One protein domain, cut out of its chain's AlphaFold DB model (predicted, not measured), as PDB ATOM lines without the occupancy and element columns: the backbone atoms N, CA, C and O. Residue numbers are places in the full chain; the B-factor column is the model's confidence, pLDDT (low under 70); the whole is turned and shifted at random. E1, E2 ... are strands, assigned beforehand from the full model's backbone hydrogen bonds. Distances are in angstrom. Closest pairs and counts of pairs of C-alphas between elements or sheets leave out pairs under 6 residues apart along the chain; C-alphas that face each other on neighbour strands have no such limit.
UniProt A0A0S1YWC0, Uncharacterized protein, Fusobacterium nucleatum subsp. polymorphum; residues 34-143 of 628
ATOM      1  N   THR A  34      14.649  37.138   2.178       86.25
ATOM      2  CA  THR A  34      14.199  35.957   1.449       86.25
ATOM      3  C   THR A  34      14.774  34.726   2.111       86.25
ATOM      4  O   THR A  34      15.921  34.722   2.549       86.25
ATOM      5  N   LYS A  35      13.945  33.688   2.176       86.62
ATOM      6  CA  LYS A  35      14.367  32.374   2.622       86.62
ATOM      7  C   LYS A  35      15.228  31.727   1.546       86.62
ATOM      8  O   LYS A  35      14.831  31.673   0.377       86.62
ATOM      9  N   ILE A  36      16.403  31.283   1.946       86.00
ATOM     10  CA  ILE A  36      17.270  30.421   1.159       86.00
ATOM     11  C   ILE A  36      17.283  29.074   1.841       86.00
ATOM     12  O   ILE A  36      17.474  29.015   3.054       86.00
ATOM     13  N   SER A  37      17.094  28.020   1.064       84.69
ATOM     14  CA  SER A  37      17.290  26.675   1.548       84.69
ATOM     15  C   SER A  37      18.624  26.110   1.084       84.69
ATOM     16  O   SER A  37      19.067  26.333  -0.044       84.69
ATOM     17  N   LEU A  38      19.303  25.440   2.006       84.88
ATOM     18  CA  LEU A  38      20.608  24.829   1.810       84.88
ATOM     19  C   LEU A  38      20.464  23.328   1.997       84.88
ATOM     20  O   LEU A  38      19.923  22.886   3.013       84.88
ATOM     21  N   LYS A  39      20.962  22.550   1.038       83.00
ATOM     22  CA  LYS A  39      20.934  21.090   1.082       83.00
ATOM     23  C   LYS A  39      22.249  20.521   0.565       83.00
ATOM     24  O   LYS A  39      22.765  20.960  -0.458       83.00
ATOM     25  N   ILE A  40      22.787  19.521   1.252       78.94
ATOM     26  CA  ILE A  40      23.982  18.804   0.798       78.94
ATOM     27  C   ILE A  40      23.538  17.727  -0.197       78.94
ATOM     28  O   ILE A  40      22.530  17.054   0.012       78.94
ATOM     29  N   LEU A  41      24.255  17.574  -1.310       76.62
ATOM     30  CA  LEU A  41      23.909  16.567  -2.324       76.62
ATOM     31  C   LEU A  41      24.693  15.255  -2.165       76.62
ATOM     32  O   LEU A  41      24.340  14.253  -2.782       76.62
ATOM     33  N   ASP A  42      25.729  15.240  -1.325       70.62
ATOM     34  CA  ASP A  42      26.582  14.071  -1.109       70.62
ATOM     35  C   ASP A  42      26.031  13.156  -0.012       70.62
ATOM     36  O   ASP A  42      25.967  13.533   1.153       70.62
ATOM     37  N   THR A  43      25.692  11.907  -0.331       59.06
ATOM     38  CA  THR A  43      25.093  10.971   0.641       59.06
ATOM     39  C   THR A  43      26.094  10.316   1.602       59.06
ATOM     40  O   THR A  43      25.674   9.814   2.638       59.06
ATOM     41  N   ASN A  44      27.406  10.350   1.319       59.09
ATOM     42  CA  ASN A  44      28.408   9.497   1.991       59.09
ATOM     43  C   ASN A  44      29.440  10.244   2.881       59.09
ATOM     44  O   ASN A  44      30.483   9.669   3.186       59.09
ATOM     45  N   LYS A  45      29.223  11.513   3.269       63.78
ATOM     46  CA  LYS A  45      30.246  12.350   3.956       63.78
ATOM     47  C   LYS A  45      29.758  13.085   5.223       63.78
ATOM     48  O   LYS A  45      28.577  13.044   5.530       63.78
ATOM     49  N   GLN A  46      30.665  13.720   5.980       62.44
ATOM     50  CA  GLN A  46      30.469  14.196   7.371       62.44
ATOM     51  C   GLN A  46      29.643  15.495   7.575       62.44
ATOM     52  O   GLN A  46      29.758  16.146   8.617       62.44
ATOM     53  N   GLY A  47      28.752  15.864   6.653       70.00
ATOM     54  CA  GLY A  47      27.911  17.053   6.829       70.00
ATOM     55  C   GLY A  47      28.568  18.378   6.429       70.00
ATOM     56  O   GLY A  47      29.635  18.401   5.820       70.00
ATOM     57  N   MET A  48      27.916  19.495   6.766       76.50
ATOM     58  CA  MET A  48      28.336  20.871   6.437       76.50
ATOM     59  C   MET A  48      28.520  21.693   7.705       76.50
ATOM     60  O   MET A  48      27.691  21.616   8.607       76.50
ATOM     61  N   VAL A  49      29.523  22.571   7.729       83.00
ATOM     62  CA  VAL A  49      29.634  23.615   8.753       83.00
ATOM     63  C   VAL A  49      29.448  24.992   8.110       83.00
ATOM     64  O   VAL A  49      30.223  25.393   7.248       83.00
ATOM     65  N   LEU A  50      28.412  25.719   8.525       84.25
ATOM     66  CA  LEU A  50      28.194  27.125   8.172       84.25
ATOM     67  C   LEU A  50      28.834  28.023   9.226       84.25
ATOM     68  O   LEU A  50      28.630  27.798  10.415       84.25
ATOM     69  N   LEU A  51      29.560  29.055   8.804       82.06
ATOM     70  CA  LEU A  51      30.202  30.021   9.695       82.06
ATOM     71  C   LEU A  51      29.439  31.350   9.702       82.06
ATOM     72  O   LEU A  51      29.117  31.899   8.647       82.06
ATOM     73  N   GLU A  52      29.214  31.909  10.891       81.50
ATOM     74  CA  GLU A  52      28.634  33.246  11.061       81.50
ATOM     75  C   GLU A  52      29.730  34.305  10.862       81.50
ATOM     76  O   GLU A  52      30.318  34.822  11.813       81.50
ATOM     77  N   THR A  53      30.067  34.577   9.600       72.69
ATOM     78  CA  THR A  53      31.094  35.563   9.210       72.69
ATOM     79  C   THR A  53      30.529  36.963   8.951       72.69
ATOM     80  O   THR A  53      31.290  37.930   8.933       72.69
ATOM     81  N   ASP A  54      29.213  37.089   8.759       68.56
ATOM     82  CA  ASP A  54      28.486  38.350   8.583       68.56
ATOM     83  C   ASP A  54      27.329  38.396   9.593       68.56
ATOM     84  O   ASP A  54      26.466  37.520   9.586       68.56
ATOM     85  N   GLU A  55      27.278  39.433  10.437       67.06
ATOM     86  CA  GLU A  55      26.228  39.640  11.455       67.06
ATOM     87  C   GLU A  55      24.801  39.688  10.865       67.06
ATOM     88  O   GLU A  55      23.807  39.603  11.590       67.06
ATOM     89  N   LYS A  56      24.674  39.859   9.543       71.44
ATOM     90  CA  LYS A  56      23.392  39.845   8.823       71.44
ATOM     91  C   LYS A  56      22.864  38.438   8.546       71.44
ATOM     92  O   LYS A  56      21.712  38.320   8.125       71.44
ATOM     93  N   VAL A  57      23.674  37.400   8.749       71.88
ATOM     94  CA  VAL A  57      23.286  35.992   8.622       71.88
ATOM     95  C   VAL A  57      23.176  35.419  10.027       71.88
ATOM     96  O   VAL A  57      24.149  34.933  10.585       71.88
ATOM     97  N   LYS A  58      21.981  35.501  10.615       71.19
ATOM     98  CA  LYS A  58      21.754  35.045  11.989       71.19
ATOM     99  C   LYS A  58      21.607  33.535  12.038       71.19
ATOM    100  O   LYS A  58      20.514  32.991  11.896       71.19
ATOM    101  N   ILE A  59      22.726  32.864  12.253       75.00
ATOM    102  CA  ILE A  59      22.773  31.403  12.330       75.00
ATOM    103  C   ILE A  59      22.113  30.886  13.622       75.00
ATOM    104  O   ILE A  59      21.552  29.792  13.644       75.00
ATOM    105  N   LEU A  60      22.119  31.697  14.682       66.56
ATOM    106  CA  LEU A  60      21.518  31.370  15.980       66.56
ATOM    107  C   LEU A  60      19.985  31.252  15.951       66.56
ATOM    108  O   LEU A  60      19.412  30.626  16.838       66.56
ATOM    109  N   ASP A  61      19.328  31.826  14.941       69.88
ATOM    110  CA  ASP A  61      17.864  31.808  14.816       69.88
ATOM    111  C   ASP A  61      17.350  30.511  14.144       69.88
ATOM    112  O   ASP A  61      16.140  30.311  13.992       69.88
ATOM    113  N   VAL A  62      18.254  29.607  13.736       75.31
ATOM    114  CA  VAL A  62      17.915  28.330  13.091       75.31
ATOM    115  C   VAL A  62      17.442  27.310  14.129       75.31
ATOM    116  O   VAL A  62      18.087  27.085  15.150       75.31
ATOM    117  N   LYS A  63      16.322  26.633  13.848       72.50
ATOM    118  CA  LYS A  63      15.798  25.560  14.708       72.50
ATOM    119  C   LYS A  63      16.761  24.366  14.741       72.50
ATOM    120  O   LYS A  63      17.022  23.749  13.708       72.50
ATOM    121  N   THR A  64      17.232  24.020  15.934       72.69
ATOM    122  CA  THR A  64      18.089  22.855  16.192       72.69
ATOM    123  C   THR A  64      17.274  21.581  16.392       72.69
ATOM    124  O   THR A  64      16.188  21.622  16.968       72.69
ATOM    125  N   ASP A  65      17.830  20.450  15.976       75.88
ATOM    126  CA  ASP A  65      17.375  19.099  16.318       75.88
ATOM    127  C   ASP A  65      18.582  18.146  16.316       75.88
ATOM    128  O   ASP A  65      19.721  18.591  16.171       75.88
ATOM    129  N   ASP A  66      18.352  16.837  16.413       73.06
ATOM    130  CA  ASP A  66      19.420  15.825  16.453       73.06
ATOM    131  C   ASP A  66      20.373  15.864  15.237       73.06
ATOM    132  O   ASP A  66      21.505  15.382  15.308       73.06
ATOM    133  N   ASN A  67      19.955  16.483  14.129       76.56
ATOM    134  CA  ASN A  67      20.722  16.604  12.893       76.56
ATOM    135  C   ASN A  67      21.409  17.974  12.723       76.56
ATOM    136  O   ASN A  67      22.123  18.163  11.735       76.56
ATOM    137  N   ILE A  68      21.188  18.939  13.625       81.06
ATOM    138  CA  ILE A  68      21.736  20.303  13.548       81.06
ATOM    139  C   ILE A  68      22.271  20.739  14.914       81.06
ATOM    140  O   ILE A  68      21.506  20.931  15.857       81.06
ATOM    141  N   GLU A  69      23.576  20.995  14.998       83.75
ATOM    142  CA  GLU A  69      24.218  21.538  16.198       83.75
ATOM    143  C   GLU A  69      24.693  22.977  15.978       83.75
ATOM    144  O   GLU A  69      25.426  23.267  15.035       83.75
ATOM    145  N   ILE A  70      24.326  23.878  16.892       84.12
ATOM    146  CA  ILE A  70      24.931  25.210  16.985       84.12
ATOM    147  C   ILE A  70      26.205  25.105  17.828       84.12
ATOM    148  O   ILE A  70      26.176  24.688  18.989       84.12
ATOM    149  N   ILE A  71      27.326  25.526  17.252       83.50
ATOM    150  CA  ILE A  71      28.634  25.603  17.898       83.50
ATOM    151  C   ILE A  71      28.901  27.080  18.221       83.50
ATOM    152  O   ILE A  71      29.215  27.857  17.317       83.50
ATOM    153  N   PRO A  72      28.761  27.514  19.485       83.19
ATOM    154  CA  PRO A  72      29.072  28.884  19.865       83.19
ATOM    155  C   PRO A  72      30.579  29.140  19.806       83.19
ATOM    156  O   PRO A  72      31.396  28.243  20.037       83.19
ATOM    157  N   LYS A  73      30.943  30.401  19.567       83.38
ATOM    158  CA  LYS A  73      32.327  30.876  19.598       83.38
ATOM    159  C   LYS A  73      33.058  30.404  20.864       83.38
ATOM    160  O   LYS A  73      32.572  30.587  21.978       83.38
ATOM    161  N   GLY A  74      34.249  29.833  20.689       77.69
ATOM    162  CA  GLY A  74      35.100  29.283  21.749       77.69
ATOM    163  C   GLY A  74      34.911  27.783  22.002       77.69
ATOM    164  O   GLY A  74      35.839  27.133  22.487       77.69
ATOM    165  N   LYS A  75      33.767  27.194  21.625       79.19
ATOM    166  CA  LYS A  75      33.549  25.740  21.701       79.19
ATOM    167  C   LYS A  75      34.334  25.052  20.577       79.19
ATOM    168  O   LYS A  75      34.358  25.534  19.449       79.19
ATOM    169  N   TYR A  76      35.022  23.953  20.895       77.62
ATOM    170  CA  TYR A  76      35.881  23.200  19.961       77.62
ATOM    171  C   TYR A  76      36.969  24.031  19.248       77.62
ATOM    172  O   TYR A  76      37.433  23.650  18.179       77.62
ATOM    173  N   GLY A  77      37.382  25.171  19.817       75.12
ATOM    174  CA  GLY A  77      38.406  26.039  19.221       75.12
ATOM    175  C   GLY A  77      37.917  26.954  18.089       75.12
ATOM    176  O   GLY A  77      38.735  27.633  17.472       75.12
ATOM    177  N   TYR A  78      36.605  27.029  17.826       75.44
ATOM    178  CA  TYR A  78      36.053  27.916  16.797       75.44
ATOM    179  C   TYR A  78      36.153  29.397  17.199       75.44
ATOM    180  O   TYR A  78      35.751  29.796  18.295       75.44
ATOM    181  N   SER A  79      36.643  30.242  16.289       78.94
ATOM    182  CA  SER A  79      36.754  31.700  16.477       78.94
ATOM    183  C   SER A  79      35.455  32.469  16.180       78.94
ATOM    184  O   SER A  79      35.343  33.647  16.539       78.94
ATOM    185  N   LEU A  80      34.471  31.797  15.576       82.94
ATOM    186  CA  LEU A  80      33.156  32.302  15.170       82.94
ATOM    187  C   LEU A  80      32.056  31.336  15.627       82.94
ATOM    188  O   LEU A  80      32.344  30.184  15.946       82.94
ATOM    189  N   ASN A  81      30.801  31.791  15.640       84.31
ATOM    190  CA  ASN A  81      29.676  30.866  15.773       84.31
ATOM    191  C   ASN A  81      29.549  30.037  14.489       84.31
ATOM    192  O   ASN A  81      29.802  30.541  13.390       84.31
ATOM    193  N   ALA A  82      29.139  28.783  14.630       84.94
ATOM    194  CA  ALA A  82      28.959  27.880  13.508       84.94
ATOM    195  C   ALA A  82      27.702  27.014  13.652       84.94
ATOM    196  O   ALA A  82      27.239  26.748  14.760       84.94
ATOM    197  N   LEU A  83      27.162  26.558  12.526       85.38
ATOM    198  CA  LEU A  83      26.081  25.576  12.458       85.38
ATOM    199  C   LEU A  83      26.602  24.328  11.779       85.38
ATOM    200  O   LEU A  83      26.953  24.370  10.600       85.38
ATOM    201  N   TRP A  84      26.632  23.226  12.513       84.81
ATOM    202  CA  TRP A  84      27.003  21.934  11.975       84.81
ATOM    203  C   TRP A  84      25.760  21.128  11.616       84.81
ATOM    204  O   TRP A  84      24.950  20.760  12.467       84.81
ATOM    205  N   VAL A  85      25.626  20.852  10.327       80.06
ATOM    206  CA  VAL A  85      24.581  20.037   9.720       80.06
ATOM    207  C   VAL A  85      25.099  18.614   9.647       80.06
ATOM    208  O   VAL A  85      25.918  18.307   8.786       80.06
ATOM    209  N   LYS A  86      24.655  17.748  10.557       76.00
ATOM    210  CA  LYS A  86      25.163  16.373  10.699       76.00
ATOM    211  C   LYS A  86      24.589  15.412   9.653       76.00
ATOM    212  O   LYS A  86      25.176  14.368   9.399       76.00
ATOM    213  N   ASN A  87      23.445  15.755   9.055       74.31
ATOM    214  CA  ASN A  87      22.737  14.914   8.091       74.31
ATOM    215  C   ASN A  87      22.685  15.568   6.708       74.31
ATOM    216  O   ASN A  87      22.087  16.632   6.540       74.31
ATOM    217  N   ASN A  88      23.250  14.889   5.710       69.94
ATOM    218  CA  ASN A  88      23.381  15.423   4.355       69.94
ATOM    219  C   ASN A  88      22.044  15.610   3.628       69.94
ATOM    220  O   ASN A  88      21.929  16.472   2.766       69.94
ATOM    221  N   ASN A  89      21.001  14.869   4.002       69.12
ATOM    222  CA  ASN A  89      19.688  14.996   3.367       69.12
ATOM    223  C   ASN A  89      18.814  16.094   3.980       69.12
ATOM    224  O   ASN A  89      17.697  16.313   3.502       69.12
ATOM    225  N   LYS A  90      19.293  16.774   5.027       76.06
ATOM    226  CA  LYS A  90      18.516  17.789   5.726       76.06
ATOM    227  C   LYS A  90      18.623  19.150   5.040       76.06
ATOM    228  O   LYS A  90      19.711  19.636   4.752       76.06
ATOM    229  N   GLU A  91      17.466  19.763   4.821       79.19
ATOM    230  CA  GLU A  91      17.337  21.111   4.281       79.19
ATOM    231  C   GLU A  91      17.325  22.141   5.418       79.19
ATOM    232  O   GLU A  91      16.632  21.965   6.425       79.19
ATOM    233  N   ILE A  92      18.106  23.210   5.269       82.38
ATOM    234  CA  ILE A  92      18.175  24.310   6.234       82.38
ATOM    235  C   ILE A  92      17.669  25.574   5.583       82.38
ATOM    236  O   ILE A  92      18.226  26.014   4.585       82.38
ATOM    237  N   GLU A  93      16.658  26.187   6.190       83.62
ATOM    238  CA  GLU A  93      16.182  27.501   5.786       83.62
ATOM    239  C   GLU A  93      16.911  28.604   6.558       83.62
ATOM    240  O   GLU A  93      16.863  28.659   7.787       83.62
ATOM    241  N   LEU A  94      17.529  29.523   5.820       83.62
ATOM    242  CA  LEU A  94      18.074  30.772   6.334       83.62
ATOM    243  C   LEU A  94      17.261  31.938   5.782       83.62
ATOM    244  O   LEU A  94      17.089  32.071   4.569       83.62
ATOM    245  N   GLU A  95      16.787  32.821   6.655       84.44
ATOM    246  CA  GLU A  95      16.196  34.085   6.227       84.44
ATOM    247  C   GLU A  95      17.286  35.152   6.123       84.44
ATOM    248  O   GLU A  95      17.836  35.596   7.129       84.44
ATOM    249  N   ILE A  96      17.597  35.583   4.899       85.06
ATOM    250  CA  ILE A  96      18.660  36.562   4.659       85.06
ATOM    251  C   ILE A  96      18.208  37.709   3.753       85.06
ATOM    252  O   ILE A  96      17.322  37.570   2.906       85.06
ATOM    253  N   LYS A  97      18.815  38.887   3.927       84.94
ATOM    254  CA  LYS A  97      18.521  40.081   3.116       84.94
ATOM    255  C   LYS A  97      19.056  39.914   1.692       84.94
ATOM    256  O   LYS A  97      20.161  39.413   1.504       84.94
ATOM    257  N   LYS A  98      18.318  40.407   0.688       85.38
ATOM    258  CA  LYS A  98      18.717  40.386  -0.738       85.38
ATOM    259  C   LYS A  98      19.847  41.374  -1.086       85.38
ATOM    260  O   LYS A  98      19.682  42.233  -1.956       85.38
ATOM    261  N   LEU A  99      20.974  41.276  -0.386       85.31
ATOM    262  CA  LEU A  99      22.135  42.157  -0.510       85.31
ATOM    263  C   LEU A  99      23.233  41.518  -1.372       85.31
ATOM    264  O   LEU A  99      23.607  40.378  -1.108       85.31
ATOM    265  N   PRO A 100      23.807  42.246  -2.347       84.94
ATOM    266  CA  PRO A 100      24.818  41.690  -3.246       84.94
ATOM    267  C   PRO A 100      26.160  41.401  -2.570       84.94
ATOM    268  O   PRO A 100      26.926  40.586  -3.067       84.94
ATOM    269  N   ASN A 101      26.442  42.049  -1.439       85.12
ATOM    270  CA  ASN A 101      27.655  41.841  -0.652       85.12
ATOM    271  C   ASN A 101      27.454  40.926   0.565       85.12
ATOM    272  O   ASN A 101      28.385  40.785   1.352       85.12
ATOM    273  N   LEU A 102      26.257  40.357   0.755       85.50
ATOM    274  CA  LEU A 102      26.025  39.378   1.812       85.50
ATOM    275  C   LEU A 102      26.585  38.037   1.355       85.50
ATOM    276  O   LEU A 102      26.261  37.572   0.260       85.50
ATOM    277  N   LYS A 103      27.413  37.439   2.210       87.75
ATOM    278  CA  LYS A 103      28.020  36.137   1.967       87.75
ATOM    279  C   LYS A 103      27.543  35.092   2.964       87.75
ATOM    280  O   LYS A 103      27.240  35.408   4.111       87.75
ATOM    281  N   ILE A 104      27.510  33.852   2.505       86.19
ATOM    282  CA  ILE A 104      27.368  32.652   3.316       86.19
ATOM    283  C   ILE A 104      28.718  31.944   3.250       86.19
ATOM    284  O   ILE A 104      29.199  31.651   2.156       86.19
ATOM    285  N   SER A 105      29.339  31.713   4.405       86.88
ATOM    286  CA  SER A 105      30.647  31.065   4.488       86.88
ATOM    287  C   SER A 105      30.488  29.613   4.919       86.88
ATOM    288  O   SER A 105      29.897  29.328   5.962       86.88
ATOM    289  N   PHE A 106      31.048  28.705   4.132       84.94
ATOM    290  CA  PHE A 106      31.064  27.273   4.399       84.94
ATOM    291  C   PHE A 106      32.467  26.843   4.804       84.94
ATOM    292  O   PHE A 106      33.431  27.196   4.133       84.94
ATOM    293  N   TYR A 107      32.590  26.067   5.873       83.38
ATOM    294  CA  TYR A 107      33.833  25.394   6.228       83.38
ATOM    295  C   TYR A 107      33.820  23.979   5.641       83.38
ATOM    296  O   TYR A 107      32.938  23.172   5.955       83.38
ATOM    297  N   ASN A 108      34.761  23.698   4.737       76.88
ATOM    298  CA  ASN A 108      34.801  22.444   3.997       76.88
ATOM    299  C   ASN A 108      35.368  21.308   4.859       76.88
ATOM    300  O   ASN A 108      36.579  21.159   4.986       76.88
ATOM    301  N   ILE A 109      34.489  20.469   5.406       75.25
ATOM    302  CA  ILE A 109      34.848  19.264   6.178       75.25
ATOM    303  C   ILE A 109      34.784  17.969   5.351       75.25
ATOM    304  O   ILE A 109      34.613  16.902   5.930       75.25
ATOM    305  N   ALA A 110      34.883  18.084   4.017       68.44
ATOM    306  CA  ALA A 110      34.797  17.046   2.973       68.44
ATOM    307  C   ALA A 110      33.564  17.133   2.047       68.44
ATOM    308  O   ALA A 110      33.421  16.280   1.168       68.44
ATOM    309  N   THR A 111      32.688  18.135   2.170       68.62
ATOM    310  CA  THR A 111      31.525  18.289   1.266       68.62
ATOM    311  C   THR A 111      31.982  18.631  -0.156       68.62
ATOM    312  O   THR A 111      32.824  19.504  -0.334       68.62
ATOM    313  N   LYS A 112      31.420  17.967  -1.173       71.81
ATOM    314  CA  LYS A 112      31.723  18.220  -2.589       71.81
ATOM    315  C   LYS A 112      30.669  19.083  -3.264       71.81
ATOM    316  O   LYS A 112      31.035  19.913  -4.085       71.81
ATOM    317  N   LYS A 113      29.378  18.913  -2.958       81.31
ATOM    318  CA  LYS A 113      28.302  19.671  -3.622       81.31
ATOM    319  C   LYS A 113      27.219  20.143  -2.665       81.31
ATOM    320  O   LYS A 113      26.647  19.364  -1.900       81.31
ATOM    321  N   ILE A 114      26.893  21.428  -2.771       81.19
ATOM    322  CA  ILE A 114      25.831  22.080  -2.001       81.19
ATOM    323  C   ILE A 114      24.789  22.613  -2.978       81.19
ATOM    324  O   ILE A 114      25.115  23.427  -3.838       81.19
ATOM    325  N   GLU A 115      23.537  22.191  -2.827       84.00
ATOM    326  CA  GLU A 115      22.397  22.833  -3.473       84.00
ATOM    327  C   GLU A 115      21.930  24.012  -2.618       84.00
ATOM    328  O   GLU A 115      21.671  23.883  -1.418       84.00
ATOM    329  N   ILE A 116      21.799  25.165  -3.261       83.88
ATOM    330  CA  ILE A 116      21.227  26.374  -2.690       83.88
ATOM    331  C   ILE A 116      19.992  26.731  -3.503       83.88
ATOM    332  O   ILE A 116      20.088  27.031  -4.696       83.88
ATOM    333  N   ALA A 117      18.826  26.724  -2.862       82.06
ATOM    334  CA  ALA A 117      17.580  27.126  -3.493       82.06
ATOM    335  C   ALA A 117      17.049  28.436  -2.899       82.06
ATOM    336  O   ALA A 117      17.001  28.644  -1.689       82.06
ATOM    337  N   SER A 118      16.619  29.347  -3.770       78.50
ATOM    338  CA  SER A 118      15.901  30.566  -3.391       78.50
ATOM    339  C   SER A 118      14.635  30.677  -4.237       78.50
ATOM    340  O   SER A 118      14.662  31.074  -5.406       78.50
ATOM    341  N   GLY A 119      13.499  30.278  -3.661       73.38
ATOM    342  CA  GLY A 119      12.233  30.181  -4.388       73.38
ATOM    343  C   GLY A 119      12.302  29.150  -5.520       73.38
ATOM    344  O   GLY A 119      12.419  27.959  -5.259       73.38
ATOM    345  N   LYS A 120      12.209  29.600  -6.781       67.75
ATOM    346  CA  LYS A 120      12.282  28.728  -7.973       67.75
ATOM    347  C   LYS A 120      13.702  28.534  -8.518       67.75
ATOM    348  O   LYS A 120      13.897  27.678  -9.375       67.75
ATOM    349  N   ASN A 121      14.668  29.325  -8.057       75.31
ATOM    350  CA  ASN A 121      16.043  29.247  -8.538       75.31
ATOM    351  C   ASN A 121      16.819  28.249  -7.686       75.31
ATOM    352  O   ASN A 121      16.782  28.341  -6.459       75.31
ATOM    353  N   LYS A 122      17.524  27.332  -8.345       81.31
ATOM    354  CA  LYS A 122      18.421  26.360  -7.722       81.31
ATOM    355  C   LYS A 122      19.808  26.523  -8.318       81.31
ATOM    356  O   LYS A 122      19.943  26.576  -9.539       81.31
ATOM    357  N   GLU A 123      20.810  26.593  -7.460       83.81
ATOM    358  CA  GLU A 123      22.213  26.672  -7.845       83.81
ATOM    359  C   GLU A 123      22.991  25.608  -7.077       83.81
ATOM    360  O   GLU A 123      22.768  25.415  -5.882       83.81
ATOM    361  N   VAL A 124      23.869  24.884  -7.769       83.44
ATOM    362  CA  VAL A 124      24.724  23.869  -7.151       83.44
ATOM    363  C   VAL A 124      26.139  24.413  -7.110       83.44
ATOM    364  O   VAL A 124      26.744  24.656  -8.153       83.44
ATOM    365  N   ILE A 125      26.658  24.594  -5.901       80.88
ATOM    366  CA  ILE A 125      28.049  24.964  -5.674       80.88
ATOM    367  C   ILE A 125      28.880  23.691  -5.695       80.88
ATOM    368  O   ILE A 125      28.633  22.771  -4.913       80.88
ATOM    369  N   ASP A 126      29.871  23.670  -6.581       78.50
ATOM    370  CA  ASP A 126      30.881  22.625  -6.639       78.50
ATOM    371  C   ASP A 126      32.090  23.018  -5.780       78.50
ATOM    372  O   ASP A 126      32.803  23.977  -6.080       78.50
ATOM    373  N   LEU A 127      32.282  22.280  -4.692       76.00
ATOM    374  CA  LEU A 127      33.375  22.409  -3.736       76.00
ATOM    375  C   LEU A 127      34.514  21.414  -4.010       76.00
ATOM    376  O   LEU A 127      35.483  21.395  -3.255       76.00
ATOM    377  N   GLU A 128      34.457  20.594  -5.070       73.00
ATOM    378  CA  GLU A 128      35.494  19.584  -5.364       73.00
ATOM    379  C   GLU A 128      36.889  20.183  -5.591       73.00
ATOM    380  O   GLU A 128      37.896  19.494  -5.438       73.00
ATOM    381  N   LYS A 129      36.955  21.469  -5.952       70.62
ATOM    382  CA  LYS A 129      38.205  22.205  -6.178       70.62
ATOM    383  C   LYS A 129      38.802  22.812  -4.904       70.62
ATOM    384  O   LYS A 129      39.909  23.340  -4.966       70.62
ATOM    385  N   ASN A 130      38.083  22.775  -3.782       78.38
ATOM    386  CA  ASN A 130      38.516  23.330  -2.504       78.38
ATOM    387  C   ASN A 130      39.087  22.223  -1.613       78.38
ATOM    388  O   ASN A 130      38.536  21.123  -1.546       78.38
ATOM    389  N   SER A 131      40.177  22.515  -0.906       76.25
ATOM    390  CA  SER A 131      40.789  21.554   0.014       76.25
ATOM    391  C   SER A 131      39.915  21.373   1.257       76.25
ATOM    392  O   SER A 131      39.148  22.261   1.642       76.25
ATOM    393  N   GLU A 132      40.021  20.215   1.907       76.56
ATOM    394  CA  GLU A 132      39.451  20.033   3.244       76.56
ATOM    395  C   GLU A 132      40.135  21.009   4.216       76.56
ATOM    396  O   GLU A 132      41.358  21.145   4.221       76.56
ATOM    397  N   GLY A 133      39.338  21.725   5.009       73.75
ATOM    398  CA  GLY A 133      39.789  22.815   5.874       73.75
ATOM    399  C   GLY A 133      39.669  24.221   5.271       73.75
ATOM    400  O   GLY A 133      39.848  25.193   6.007       73.75
ATOM    401  N   ASP A 134      39.317  24.358   3.988       81.38
ATOM    402  CA  ASP A 134      39.107  25.670   3.361       81.38
ATOM    403  C   ASP A 134      37.764  26.302   3.761       81.38
ATOM    404  O   ASP A 134      36.757  25.620   3.982       81.38
ATOM    405  N   ILE A 135      37.733  27.638   3.796       83.25
ATOM    406  CA  ILE A 135      36.496  28.419   3.899       83.25
ATOM    407  C   ILE A 135      36.080  28.858   2.497       83.25
ATOM    408  O   ILE A 135      36.842  29.525   1.798       83.25
ATOM    409  N   VAL A 136      34.851  28.526   2.109       83.69
ATOM    410  CA  VAL A 136      34.269  28.899   0.818       83.69
ATOM    411  C   VAL A 136      33.166  29.925   1.026       83.69
ATOM    412  O   VAL A 136      32.176  29.662   1.705       83.69
ATOM    413  N   ASP A 137      33.345  31.101   0.428       86.81
ATOM    414  CA  ASP A 137      32.386  32.201   0.484       86.81
ATOM    415  C   ASP A 137      31.460  32.175  -0.736       86.81
ATOM    416  O   ASP A 137      31.912  32.235  -1.881       86.81
ATOM    417  N   TYR A 138      30.152  32.157  -0.493       85.69
ATOM    418  CA  TYR A 138      29.127  32.238  -1.527       85.69
ATOM    419  C   TYR A 138      28.265  33.488  -1.370       85.69
ATOM    420  O   TYR A 138      27.803  33.801  -0.275       85.69
ATOM    421  N   PHE A 139      27.995  34.175  -2.479       87.12
ATOM    422  CA  PHE A 139      27.208  35.408  -2.517       87.12
ATOM    423  C   PHE A 139      25.852  35.156  -3.191       87.12
ATOM    424  O   PHE A 139      25.718  35.395  -4.395       87.12
ATOM    425  N   PRO A 140      24.814  34.730  -2.442       83.50
ATOM    426  CA  PRO A 140      23.525  34.301  -3.003       83.50
ATOM    427  C   PRO A 140      22.815  35.351  -3.860       83.50
ATOM    428  O   PRO A 140      21.933  35.031  -4.655       83.50
ATOM    429  N   PHE A 141      23.167  36.622  -3.685       86.50
ATOM    430  CA  PHE A 141      22.528  37.735  -4.370       86.50
ATOM    431  C   PHE A 141      23.522  38.637  -5.100       86.50
ATOM    432  O   PHE A 141      23.183  39.791  -5.352       86.50
ATOM    433  N   ALA A 142      24.707  38.141  -5.481       84.44
ATOM    434  CA  ALA A 142      25.721  38.930  -6.197       84.44
ATOM    435  C   ALA A 142      25.148  39.683  -7.419       84.44
ATOM    436  O   ALA A 142      25.459  40.849  -7.646       84.44
ATOM    437  N   ASN A 143      24.230  39.041  -8.151       84.19
ATOM    438  CA  ASN A 143      23.572  39.601  -9.339       84.19
ATOM    439  C   ASN A 143      22.304  40.430  -9.036       84.19
ATOM    440  O   ASN A 143      21.648  40.938  -9.951       84.19
TER     441      ASN A 143
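What this domain is: This is residues 34 to 143 of the 628 residues of an uncharacterized protein of Fusobacterium nucleatum subsp. polymorphum (UniProt A0A0S1YWC0). Two strongly twisted sheets lie partly face to face as a loose sandwich, with E3 and E8 far out at their edges and the long link of residues 52 to 67 along the side between E4 and E5. The larger sheet has the order E3 - E4 - E2 - E6 - E9, the smaller E5 - E1 - E7 - E8, both antiparallel. The 110 printed residues include nine named strands, E1 to E9 along the chain, and no named helix; the class is all strand, with 45 residues in named elements, under half. The whole is compact, with a radius of gyration of the C-alphas of 13.0 A, and rounded, spanning 35 by 29 by 26 A.

How they stand to each other: In the larger sheet, edge strand E3, residues 68 to 71, forms an antiparallel hairpin with E4, residues 82 to 85; N 71 and O 82, 2.8 A apart, are within hydrogen-bond range. E2, residues 48 to 51, is antiparallel to E4, with N 50 and O 83 at 2.9 A, and to E6, residues 104 to 107, at 125 degrees, with N 107 and O 49 at 2.8 A. Edge strand E9, residues 135 to 138, is antiparallel to E6, with N 136 and O 106 at 2.8 A. In the other sheet, E1, residues 34 to 40, is antiparallel to edge strand E5, residues 92 to 97, with N 36 and O 94 at 2.8 A, and to E7, residues 113 to 118, with N 37 and O 117 at 2.8 A. E7 forms a hairpin with edge strand E8, residues 121 to 126; N 116 and O 123 are 2.8 A apart. E4 and E5 are only just apart, closest 8.5 A.

Where its parts are: E1 begins at C-alpha 34 (14.199, 35.957, 1.449) and spans 19.8 A; E7 spans 16.5 A, E8 16.4 A and E5 16.1 A. E9 ends at C-alpha 138 (29.127, 32.238, -1.527).

The domain as a whole: The C-alphas farthest apart, Gly 77 and Lys 120, are 37.8 A apart. The printed part has no cut. The link from E2 to E3 is long. Thirteen residues are under pLDDT 70, among them 43 to 46.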